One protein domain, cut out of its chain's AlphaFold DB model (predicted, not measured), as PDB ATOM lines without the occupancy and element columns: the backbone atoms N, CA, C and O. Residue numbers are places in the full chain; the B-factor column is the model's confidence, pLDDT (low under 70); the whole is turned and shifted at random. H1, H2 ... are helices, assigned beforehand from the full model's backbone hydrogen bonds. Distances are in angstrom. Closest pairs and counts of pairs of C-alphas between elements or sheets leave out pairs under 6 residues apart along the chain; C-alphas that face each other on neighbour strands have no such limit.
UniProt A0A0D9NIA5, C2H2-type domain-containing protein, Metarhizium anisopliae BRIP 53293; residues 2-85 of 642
ATOM      1  N   ALA A   2     104.097 131.554 122.578       57.72
ATOM      2  CA  ALA A   2     103.864 132.492 123.681       57.72
ATOM      3  C   ALA A   2     105.204 132.996 124.257       57.72
ATOM      4  O   ALA A   2     106.173 132.230 124.253       57.72
ATOM      5  N   PRO A   3     105.289 134.243 124.758       62.44
ATOM      6  CA  PRO A   3     106.504 134.737 125.396       62.44
ATOM      7  C   PRO A   3     106.802 133.962 126.695       62.44
ATOM      8  O   PRO A   3     105.861 133.544 127.392       62.44
ATOM      9  N   PRO A   4     108.094 133.770 127.036       70.19
ATOM     10  CA  PRO A   4     108.495 133.122 128.280       70.19
ATOM     11  C   PRO A   4     107.996 133.914 129.493       70.19
ATOM     12  O   PRO A   4     107.791 135.126 129.422       70.19
ATOM     13  N   TRP A   5     107.794 133.223 130.614       73.44
ATOM     14  CA  TRP A   5     107.444 133.875 131.874       73.44
ATOM     15  C   TRP A   5     108.623 134.715 132.400       73.44
ATOM     16  O   TRP A   5     109.771 134.276 132.271       73.44
ATOM     17  N   PRO A   6     108.368 135.895 133.000       74.44
ATOM     18  CA  PRO A   6     109.416 136.699 133.619       74.44
ATOM     19  C   PRO A   6     110.096 135.919 134.753       74.44
ATOM     20  O   PRO A   6     109.439 135.218 135.526       74.44
ATOM     21  N   GLN A   7     111.422 136.037 134.842       75.62
ATOM     22  CA  GLN A   7     112.226 135.420 135.899       75.62
ATOM     23  C   GLN A   7     112.644 136.464 136.928       75.62
ATOM     24  O   GLN A   7     113.099 137.555 136.572       75.62
ATOM     25  N   VAL A   8     112.532 136.109 138.208       82.75
ATOM     26  CA  VAL A   8     112.832 137.010 139.326       82.75
ATOM     27  C   VAL A   8     113.969 136.460 140.170       82.75
ATOM     28  O   VAL A   8     113.967 135.311 140.602       82.75
ATOM     29  N   ASN A   9     114.945 137.326 140.423       83.38
ATOM     30  CA  ASN A   9     116.085 137.055 141.287       83.38
ATOM     31  C   ASN A   9     115.892 137.715 142.665       83.38
ATOM     32  O   ASN A   9     114.930 138.442 142.905       83.38
ATOM     33  N   ILE A  10     116.854 137.514 143.568       76.69
ATOM     34  CA  ILE A  10     116.868 138.023 144.961       76.69
ATOM     35  C   ILE A  10     116.933 139.577 145.051       76.69
ATOM     36  O   ILE A  10     116.865 140.157 146.137       76.69
ATOM     37  N   GLY A  11     116.995 140.257 143.900       81.12
ATOM     38  CA  GLY A  11     116.922 141.710 143.753       81.12
ATOM     39  C   GLY A  11     118.209 142.449 144.144       81.12
ATOM     40  O   GLY A  11     119.090 141.863 144.780       81.12
ATOM     41  N   PRO A  12     118.331 143.740 143.778       83.19
ATOM     42  CA  PRO A  12     119.463 144.580 144.173       83.19
ATOM     43  C   PRO A  12     119.572 144.699 145.701       83.19
ATOM     44  O   PRO A  12     118.607 144.466 146.431       83.19
ATOM     45  N   GLU A  13     120.756 145.026 146.217       78.81
ATOM     46  CA  GLU A  13     121.008 144.997 147.666       78.81
ATOM     47  C   GLU A  13     120.216 146.064 148.436       78.81
ATOM     48  O   GLU A  13     119.719 145.793 149.530       78.81
ATOM     49  N   HIS A  14     120.038 147.248 147.845       83.25
ATOM     50  CA  HIS A  14     119.356 148.379 148.465       83.25
ATOM     51  C   HIS A  14     117.822 148.220 148.461       83.25
ATOM     52  O   HIS A  14     117.200 147.896 147.450       83.25
ATOM     53  N   ILE A  15     117.193 148.484 149.614       85.56
ATOM     54  CA  ILE A  15     115.766 148.220 149.881       85.56
ATOM     55  C   ILE A  15     114.834 148.930 148.889       85.56
ATOM     56  O   ILE A  15     113.929 148.293 148.352       85.56
ATOM     57  N   LYS A  16     115.048 150.228 148.624       80.00
ATOM     58  CA  LYS A  16     114.169 151.012 147.734       80.00
ATOM     59  C   LYS A  16     114.247 150.535 146.279       80.00
ATOM     60  O   LYS A  16     113.232 150.455 145.590       80.00
ATOM     61  N   GLU A  17     115.440 150.157 145.828       82.88
ATOM     62  CA  GLU A  17     115.654 149.562 144.506       82.88
ATOM     63  C   GLU A  17     115.053 148.158 144.405       82.88
ATOM     64  O   GLU A  17     114.457 147.830 143.383       82.88
ATOM     65  N   HIS A  18     115.136 147.340 145.460       88.12
ATOM     66  CA  HIS A  18     114.539 146.001 145.467       88.12
ATOM     67  C   HIS A  18     113.009 146.070 145.477       88.12
ATOM     68  O   HIS A  18     112.375 145.365 144.697       88.12
ATOM     69  N   ALA A  19     112.412 146.980 146.248       86.31
ATOM     70  CA  ALA A  19     110.977 147.259 146.178       86.31
ATOM     71  C   ALA A  19     110.535 147.693 144.764       86.31
ATOM     72  O   ALA A  19     109.513 147.227 144.264       86.31
ATOM     73  N   THR A  20     111.335 148.526 144.090       86.06
ATOM     74  CA  THR A  20     111.049 149.012 142.728       86.06
ATOM     75  C   THR A  20     111.187 147.894 141.685       86.06
ATOM     76  O   THR A  20     110.292 147.704 140.865       86.06
ATOM     77  N   TYR A  21     112.264 147.103 141.757       88.12
ATOM     78  CA  TYR A  21     112.496 145.917 140.923       88.12
ATOM     79  C   TYR A  21     111.380 144.875 141.072       88.12
ATOM     80  O   TYR A  21     110.899 144.342 140.076       88.12
ATOM     81  N   LEU A  22     110.943 144.604 142.306       88.12
ATOM     82  CA  LEU A  22     109.892 143.629 142.583       88.12
ATOM     83  C   LEU A  22     108.514 144.129 142.123       88.12
ATOM     84  O   LEU A  22     107.771 143.355 141.526       88.12
ATOM     85  N   LYS A  23     108.196 145.421 142.315       87.50
ATOM     86  CA  LYS A  23     106.979 146.045 141.763       87.50
ATOM     87  C   LYS A  23     106.927 145.891 140.242       87.50
ATOM     88  O   LYS A  23     105.921 145.432 139.709       87.50
ATOM     89  N   GLU A  24     108.018 146.217 139.557       85.81
ATOM     90  CA  GLU A  24     108.087 146.118 138.098       85.81
ATOM     91  C   GLU A  24     108.010 144.664 137.604       85.81
ATOM     92  O   GLU A  24     107.276 144.361 136.664       85.81
ATOM     93  N   ALA A  25     108.656 143.725 138.295       85.62
ATOM     94  CA  ALA A  25     108.501 142.306 137.992       85.62
ATOM     95  C   ALA A  25     107.053 141.808 138.186       85.62
ATOM     96  O   ALA A  25     106.590 140.959 137.420       85.62
ATOM     97  N   CYS A  26     106.319 142.315 139.183       84.75
ATOM     98  CA  CYS A  26     104.902 141.988 139.381       84.75
ATOM     99  C   CYS A  26     104.022 142.551 138.255       84.75
ATOM    100  O   CYS A  26     103.176 141.817 137.740       84.75
ATOM    101  N   ASN A  27     104.273 143.787 137.801       85.75
ATOM    102  CA  ASN A  27     103.609 144.364 136.624       85.75
ATOM    103  C   ASN A  27     103.794 143.461 135.389       85.75
ATOM    104  O   ASN A  27     102.838 143.156 134.674       85.75
ATOM    105  N   GLN A  28     105.024 142.987 135.160       84.00
ATOM    106  CA  GLN A  28     105.362 142.111 134.034       84.00
ATOM    107  C   GLN A  28     104.689 140.734 134.129       84.00
ATOM    108  O   GLN A  28     104.259 140.199 133.107       84.00
ATOM    109  N   LEU A  29     104.532 140.173 135.334       82.38
ATOM    110  CA  LEU A  29     103.783 138.927 135.539       82.38
ATOM    111  C   LEU A  29     102.290 139.116 135.237       82.38
ATOM    112  O   LEU A  29     101.713 138.328 134.489       82.38
ATOM    113  N   GLN A  30     101.691 140.197 135.743       80.31
ATOM    114  CA  GLN A  30     100.287 140.543 135.501       80.31
ATOM    115  C   GLN A  30     100.010 140.840 134.016       80.31
ATOM    116  O   GLN A  30      98.937 140.521 133.505       80.31
ATOM    117  N   ALA A  31     100.978 141.408 133.292       79.25
ATOM    118  CA  ALA A  31     100.906 141.574 131.840       79.25
ATOM    119  C   ALA A  31     101.053 140.238 131.084       79.25
ATOM    120  O   ALA A  31     100.376 140.030 130.081       79.25
ATOM    121  N   ALA A  32     101.900 139.322 131.567       73.44
ATOM    122  CA  ALA A  32     102.147 138.020 130.944       73.44
ATOM    123  C   ALA A  32     101.013 136.995 131.145       73.44
ATOM    124  O   ALA A  32     100.929 136.046 130.357       73.44
ATOM    125  N   ASP A  33     100.175 137.171 132.173       69.38
ATOM    126  CA  ASP A  33      99.015 136.321 132.484       69.38
ATOM    127  C   ASP A  33      97.725 136.736 131.745       69.38
ATOM    128  O   ASP A  33      96.840 135.906 131.531       69.38
ATOM    129  N   LYS A  34      97.631 137.984 131.252       65.69
ATOM    130  CA  LYS A  34      96.506 138.466 130.423       65.69
ATOM    131  C   LYS A  34      96.394 137.660 129.118       65.69
ATOM    132  O   LYS A  34      97.000 137.994 128.103       65.69
ATOM    133  N   GLY A  35      95.595 136.592 129.167       63.94
ATOM    134  CA  GLY A  35      95.400 135.615 128.089       63.94
ATOM    135  C   GLY A  35      95.793 134.167 128.428       63.94
ATOM    136  O   GLY A  35      95.700 133.317 127.546       63.94
ATOM    137  N   ARG A  36      96.221 133.855 129.665       65.94
ATOM    138  CA  ARG A  36      96.690 132.513 130.086       65.94
ATOM    139  C   ARG A  36      95.892 131.854 131.230       65.94
ATOM    140  O   ARG A  36      96.389 130.910 131.836       65.94
ATOM    141  N   GLN A  37      94.650 132.296 131.470       60.50
ATOM    142  CA  GLN A  37      93.659 131.660 132.368       60.50
ATOM    143  C   GLN A  37      94.259 131.069 133.664       60.50
ATOM    144  O   GLN A  37      94.087 129.888 133.964       60.50
ATOM    145  N   ASN A  38      94.968 131.903 134.430       58.88
ATOM    146  CA  ASN A  38      95.518 131.598 135.755       58.88
ATOM    147  C   ASN A  38      96.584 130.476 135.796       58.88
ATOM    148  O   ASN A  38      96.932 130.004 136.879       58.88
ATOM    149  N   GLN A  39      97.137 130.036 134.657       70.00
ATOM    150  CA  GLN A  39      98.142 128.959 134.598       70.00
ATOM    151  C   GLN A  39      99.584 129.468 134.787       70.00
ATOM    152  O   GLN A  39     100.471 129.183 133.977       70.00
ATOM    153  N   VAL A  40      99.838 130.216 135.865       77.00
ATOM    154  CA  VAL A  40     101.198 130.641 136.245       77.00
ATOM    155  C   VAL A  40     101.963 129.448 136.845       77.00
ATOM    156  O   VAL A  40     101.530 128.895 137.858       77.00
ATOM    157  N   PRO A  41     103.117 129.033 136.283       82.88
ATOM    158  CA  PRO A  41     103.886 127.908 136.809       82.88
ATOM    159  C   PRO A  41     104.402 128.138 138.234       82.88
ATOM    160  O   PRO A  41     104.937 129.201 138.557       82.88
ATOM    161  N   TRP A  42     104.319 127.111 139.087       80.06
ATOM    162  CA  TRP A  42     104.725 127.205 140.497       80.06
ATOM    163  C   TRP A  42     106.193 127.618 140.692       80.06
ATOM    164  O   TRP A  42     106.509 128.355 141.622       80.06
ATOM    165  N   ASN A  43     107.098 127.221 139.791       81.31
ATOM    166  CA  ASN A  43     108.500 127.652 139.832       81.31
ATOM    167  C   ASN A  43     108.675 129.162 139.574       81.31
ATOM    168  O   ASN A  43     109.603 129.756 140.120       81.31
ATOM    169  N   THR A  44     107.781 129.798 138.808       83.12
ATOM    170  CA  THR A  44     107.713 131.265 138.707       83.12
ATOM    171  C   THR A  44     107.218 131.851 140.030       83.12
ATOM    172  O   THR A  44     107.908 132.685 140.609       83.12
ATOM    173  N   VAL A  45     106.100 131.362 140.584       82.94
ATOM    174  CA  VAL A  45     105.562 131.839 141.879       82.94
ATOM    175  C   VAL A  45     106.609 131.747 143.002       82.94
ATOM    176  O   VAL A  45     106.806 132.698 143.759       82.94
ATOM    177  N   GLN A  46     107.357 130.642 143.062       85.19
ATOM    178  CA  GLN A  46     108.424 130.409 144.037       85.19
ATOM    179  C   GLN A  46     109.573 131.433 143.939       85.19
ATOM    180  O   GLN A  46     110.113 131.835 144.972       85.19
ATOM    181  N   GLN A  47     109.938 131.891 142.734       85.38
ATOM    182  CA  GLN A  47     110.954 132.940 142.544       85.38
ATOM    183  C   GLN A  47     110.493 134.293 143.099       85.38
ATOM    184  O   GLN A  47     111.256 134.971 143.794       85.38
ATOM    185  N   TYR A  48     109.234 134.662 142.846       87.94
ATOM    186  CA  TYR A  48     108.642 135.889 143.379       87.94
ATOM    187  C   TYR A  48     108.575 135.836 144.911       87.94
ATOM    188  O   TYR A  48     109.087 136.740 145.568       87.94
ATOM    189  N   LEU A  49     108.065 134.740 145.491       86.69
ATOM    190  CA  LEU A  49     108.030 134.531 146.946       86.69
ATOM    191  C   LEU A  49     109.423 134.642 147.587       86.69
ATOM    192  O   LEU A  49     109.581 135.337 148.592       86.69
ATOM    193  N   ALA A  50     110.449 134.022 146.994       87.69
ATOM    194  CA  ALA A  50     111.822 134.108 147.494       87.69
ATOM    195  C   ALA A  50     112.371 135.549 147.476       87.69
ATOM    196  O   ALA A  50     113.056 135.962 148.416       87.69
ATOM    197  N   SER A  51     112.042 136.335 146.446       89.81
ATOM    198  CA  SER A  51     112.444 137.744 146.352       89.81
ATOM    199  C   SER A  51     111.685 138.636 147.341       89.81
ATOM    200  O   SER A  51     112.302 139.477 147.997       89.81
ATOM    201  N   THR A  52     110.385 138.402 147.545       89.12
ATOM    202  CA  THR A  52     109.570 139.086 148.566       89.12
ATOM    203  C   THR A  52     110.092 138.816 149.978       89.12
ATOM    204  O   THR A  52     110.297 139.754 150.748       89.12
ATOM    205  N   ILE A  53     110.397 137.555 150.311       88.94
ATOM    206  CA  ILE A  53     110.994 137.178 151.604       88.94
ATOM    207  C   ILE A  53     112.363 137.851 151.785       88.94
ATOM    208  O   ILE A  53     112.669 138.347 152.871       88.94
ATOM    209  N   ALA A  54     113.174 137.937 150.726       88.81
ATOM    210  CA  ALA A  54     114.446 138.653 150.772       88.81
ATOM    211  C   ALA A  54     114.274 140.171 150.974       88.81
ATOM    212  O   ALA A  54     115.069 140.763 151.705       88.81
ATOM    213  N   LEU A  55     113.242 140.798 150.393       90.44
ATOM    214  CA  LEU A  55     112.922 142.217 150.594       90.44
ATOM    215  C   LEU A  55     112.470 142.487 152.033       90.44
ATOM    216  O   LEU A  55     113.055 143.336 152.706       90.44
ATOM    217  N   ILE A  56     111.500 141.721 152.540       86.62
ATOM    218  CA  ILE A  56     111.033 141.794 153.937       86.62
ATOM    219  C   ILE A  56     112.219 141.587 154.887       86.62
ATOM    220  O   ILE A  56     112.442 142.375 155.803       86.62
ATOM    221  N   GLY A  57     113.060 140.590 154.606       86.31
ATOM    222  CA  GLY A  57     114.281 140.322 155.356       86.31
ATOM    223  C   GLY A  57     115.349 141.420 155.268       86.31
ATOM    224  O   GLY A  57     116.268 141.392 156.085       86.31
ATOM    225  N   LYS A  58     115.287 142.361 154.315       87.94
ATOM    226  CA  LYS A  58     116.120 143.582 154.286       87.94
ATOM    227  C   LYS A  58     115.454 144.716 155.081       87.94
ATOM    228  O   LYS A  58     116.136 145.368 155.865       87.94
ATOM    229  N   VAL A  59     114.135 144.901 154.951       85.88
ATOM    230  CA  VAL A  59     113.347 145.897 155.712       85.88
ATOM    231  C   VAL A  59     113.439 145.648 157.222       85.88
ATOM    232  O   VAL A  59     113.796 146.556 157.964       85.88
ATOM    233  N   LEU A  60     113.255 144.404 157.676       81.81
ATOM    234  CA  LEU A  60     113.399 144.001 159.088       81.81
ATOM    235  C   LEU A  60     114.845 144.084 159.628       81.81
ATOM    236  O   LEU A  60     115.084 143.790 160.797       81.81
ATOM    237  N   ARG A  61     115.821 144.455 158.788       83.00
ATOM    238  CA  ARG A  61     117.215 144.747 159.173       83.00
ATOM    239  C   ARG A  61     117.541 146.246 159.185       83.00
ATOM    240  O   ARG A  61     118.691 146.601 159.436       83.00
ATOM    241  N   GLN A  62     116.567 147.124 158.940       79.12
ATOM    242  CA  GLN A  62     116.704 148.554 159.227       79.12
ATOM    243  C   GLN A  62     116.857 148.750 160.752       79.12
ATOM    244  O   GLN A  62     116.058 148.184 161.499       79.12
ATOM    245  N   PRO A  63     117.842 149.532 161.237       75.19
ATOM    246  CA  PRO A  63     117.901 149.909 162.647       75.19
ATOM    247  C   PRO A  63     116.697 150.785 163.009       75.19
ATOM    248  O   PRO A  63     116.197 151.548 162.176       75.19
ATOM    249  N   ALA A  64     116.228 150.694 164.254       74.69
ATOM    250  CA  ALA A  64     115.072 151.476 164.685       74.69
ATOM    251  C   ALA A  64     115.409 152.978 164.685       74.69
ATOM    252  O   ALA A  64     116.529 153.368 165.013       74.69
ATOM    253  N   MET A  65     114.438 153.849 164.383       67.56
ATOM    254  CA  MET A  65     114.681 155.304 164.319       67.56
ATOM    255  C   MET A  65     115.271 155.872 165.623       67.56
ATOM    256  O   MET A  65     116.093 156.784 165.575       67.56
ATOM    257  N   GLY A  66     114.929 155.289 166.779       71.75
ATOM    258  CA  GLY A  66     115.547 155.624 168.066       71.75
ATOM    259  C   GLY A  66     117.037 155.264 168.161       71.75
ATOM    260  O   GLY A  66     117.806 156.032 168.729       71.75
ATOM    261  N   GLU A  67     117.481 154.157 167.556       72.12
ATOM    262  CA  GLU A  67     118.905 153.789 167.492       72.12
ATOM    263  C   GLU A  67     119.687 154.723 166.563       72.12
ATOM    264  O   GLU A  67     120.822 155.087 166.874       72.12
ATOM    265  N   ILE A  68     119.083 155.147 165.447       74.69
ATOM    266  CA  ILE A  68     119.679 156.136 164.537       74.69
ATOM    267  C   ILE A  68     119.801 157.489 165.251       74.69
ATOM    268  O   ILE A  68     120.870 158.099 165.237       74.69
ATOM    269  N   LEU A  69     118.739 157.937 165.931       73.88
ATOM    270  CA  LEU A  69     118.748 159.181 166.703       73.88
ATOM    271  C   LEU A  69     119.800 159.139 167.823       73.88
ATOM    272  O   LEU A  69     120.539 160.106 167.996       73.88
ATOM    273  N   GLN A  70     119.923 158.009 168.528       79.81
ATOM    274  CA  GLN A  70     120.949 157.798 169.551       79.81
ATOM    275  C   GLN A  70     122.363 157.856 168.953       79.81
ATOM    276  O   GLN A  70     123.215 158.554 169.495       79.81
ATOM    277  N   GLN A  71     122.614 157.213 167.805       76.12
ATOM    278  CA  GLN A  71     123.910 157.291 167.116       76.12
ATOM    279  C   GLN A  71     124.254 158.720 166.671       76.12
ATOM    280  O   GLN A  71     125.402 159.141 166.813       76.12
ATOM    281  N   VAL A  72     123.274 159.494 166.190       80.88
ATOM    282  CA  VAL A  72     123.462 160.912 165.834       80.88
ATOM    283  C   VAL A  72     123.748 161.766 167.077       80.88
ATOM    284  O   VAL A  72     124.650 162.605 167.044       80.88
ATOM    285  N   GLN A  73     123.049 161.534 168.192       84.19
ATOM    286  CA  GLN A  73     123.312 162.224 169.460       84.19
ATOM    287  C   GLN A  73     124.686 161.866 170.044       84.19
ATOM    288  O   GLN A  73     125.411 162.759 170.488       84.19
ATOM    289  N   ASP A  74     125.088 160.595 170.002       84.19
ATOM    290  CA  ASP A  74     126.401 160.145 170.469       84.19
ATOM    291  C   ASP A  74     127.534 160.667 169.574       84.19
ATOM    292  O   ASP A  74     128.578 161.074 170.088       84.19
ATOM    293  N   ALA A  75     127.320 160.758 168.256       80.31
ATOM    294  CA  ALA A  75     128.251 161.407 167.332       80.31
ATOM    295  C   ALA A  75     128.388 162.912 167.625       80.31
ATOM    296  O   ALA A  75     129.508 163.400 167.768       80.31
ATOM    297  N   ALA A  76     127.279 163.634 167.820       84.94
ATOM    298  CA  ALA A  76     127.300 165.052 168.190       84.94
ATOM    299  C   ALA A  76     128.003 165.289 169.542       84.94
ATOM    300  O   ALA A  76     128.814 166.208 169.686       84.94
ATOM    301  N   LYS A  77     127.755 164.421 170.529       86.12
ATOM    302  CA  LYS A  77     128.404 164.429 171.849       86.12
ATOM    303  C   LYS A  77     129.901 164.115 171.755       86.12
ATOM    304  O   LYS A  77     130.697 164.740 172.456       86.12
ATOM    305  N   CYS A  78     130.296 163.207 170.861       85.31
ATOM    306  CA  CYS A  78     131.693 162.922 170.537       85.31
ATOM    307  C   CYS A  78     132.385 164.156 169.934       85.31
ATOM    308  O   CYS A  78     133.412 164.593 170.455       85.31
ATOM    309  N   THR A  79     131.779 164.796 168.926       80.19
ATOM    310  CA  THR A  79     132.280 166.045 168.324       80.19
ATOM    311  C   THR A  79     132.422 167.164 169.358       80.19
ATOM    312  O   THR A  79     133.462 167.823 169.412       80.19
ATOM    313  N   GLN A  80     131.427 167.345 170.233       84.31
ATOM    314  CA  GLN A  80     131.480 168.365 171.284       84.31
ATOM    315  C   GLN A  80     132.591 168.082 172.310       84.31
ATOM    316  O   GLN A  80     133.211 169.016 172.820       84.31
ATOM    317  N   ASN A  81     132.874 166.812 172.616       83.69
ATOM    318  CA  ASN A  81     133.990 166.442 173.485       83.69
ATOM    319  C   ASN A  81     135.343 166.667 172.794       83.69
ATOM    320  O   ASN A  81     136.202 167.311 173.387       83.69
ATOM    321  N   MET A  82     135.492 166.299 171.516       77.81
ATOM    322  CA  MET A  82     136.684 166.640 170.729       77.81
ATOM    323  C   MET A  82     136.945 168.154 170.701       77.81
ATOM    324  O   MET A  82     138.091 168.579 170.808       77.81
ATOM    325  N   GLN A  83     135.908 168.991 170.603       77.19
ATOM    326  CA  GLN A  83     136.061 170.450 170.648       77.19
ATOM    327  C   GLN A  83     136.454 170.976 172.042       77.19
ATOM    328  O   GLN A  83     137.224 171.939 172.127       77.19
ATOM    329  N   LYS A  84     136.015 170.332 173.134       81.56
ATOM    330  CA  LYS A  84     136.522 170.615 174.492       81.56
ATOM    331  C   LYS A  84     137.996 170.228 174.610       81.56
ATOM    332  O   LYS A  84     138.790 171.056 175.046       81.56
ATOM    333  N   ASP A  85     138.377 169.042 174.143       79.00
ATOM    334  CA  ASP A  85     139.763 168.563 174.169       79.00
ATOM    335  C   ASP A  85     140.684 169.465 173.332       79.00
ATOM    336  O   ASP A  85     141.732 169.887 173.813       79.00
TER     337      ASP A  85
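Overview. This is residues 2 to 85 of the 642 residues of the protein "C2H2-type domain-containing protein" of Metarhizium anisopliae BRIP 53293 (UniProt A0A0D9NIA5). A helical hairpin of H1 and H2 makes the body at one end of a long rod, and a third helix, H3, sticks out from it as a free arm. An unnamed stretch, residues 2 to 14, precedes H1. The printed part has 84 residues with three named helices, H1, H2 and H3 in that order, no named strand, and the class all helix. It is extended, with a radius of gyration of the C-alphas of 21.1 A and spans of 72 by 16 by 15 A.

Along the chain. H1, residues 15 to 33, begins at C-alpha 15 (115.766, 148.220, 149.881) and is 26.9 A long. H2, residues 42 to 59, is 25.6 A long. H3, residues 65 to 85, is 30.0 A long and ends at C-alpha 85 (139.763, 168.563, 174.169).

Arrangement. H1 and H2 form a hairpin, running opposite ways at a shallow tilt of 20 degrees. H1 touches H2 with residues 15 to 22 alone; their closest C-alphas, of Ile 15 and Lys 58, are 6.4 A apart. H3 is apart from H1 and H2. In H1, H2 and H3 every O i to N i+4 pair is within hydrogen-bond range.

Size, cuts and confidence. The farthest C-alphas, of Gln 37 and Asp 85, are 72.4 A apart. Residues 63 to 85 stand free. The printed part has no cut; the H1 to H2 link is short, the H2 to H3 link tight. pLDDT is under 70 at residues 2 to 3, 33 to 38 and 65.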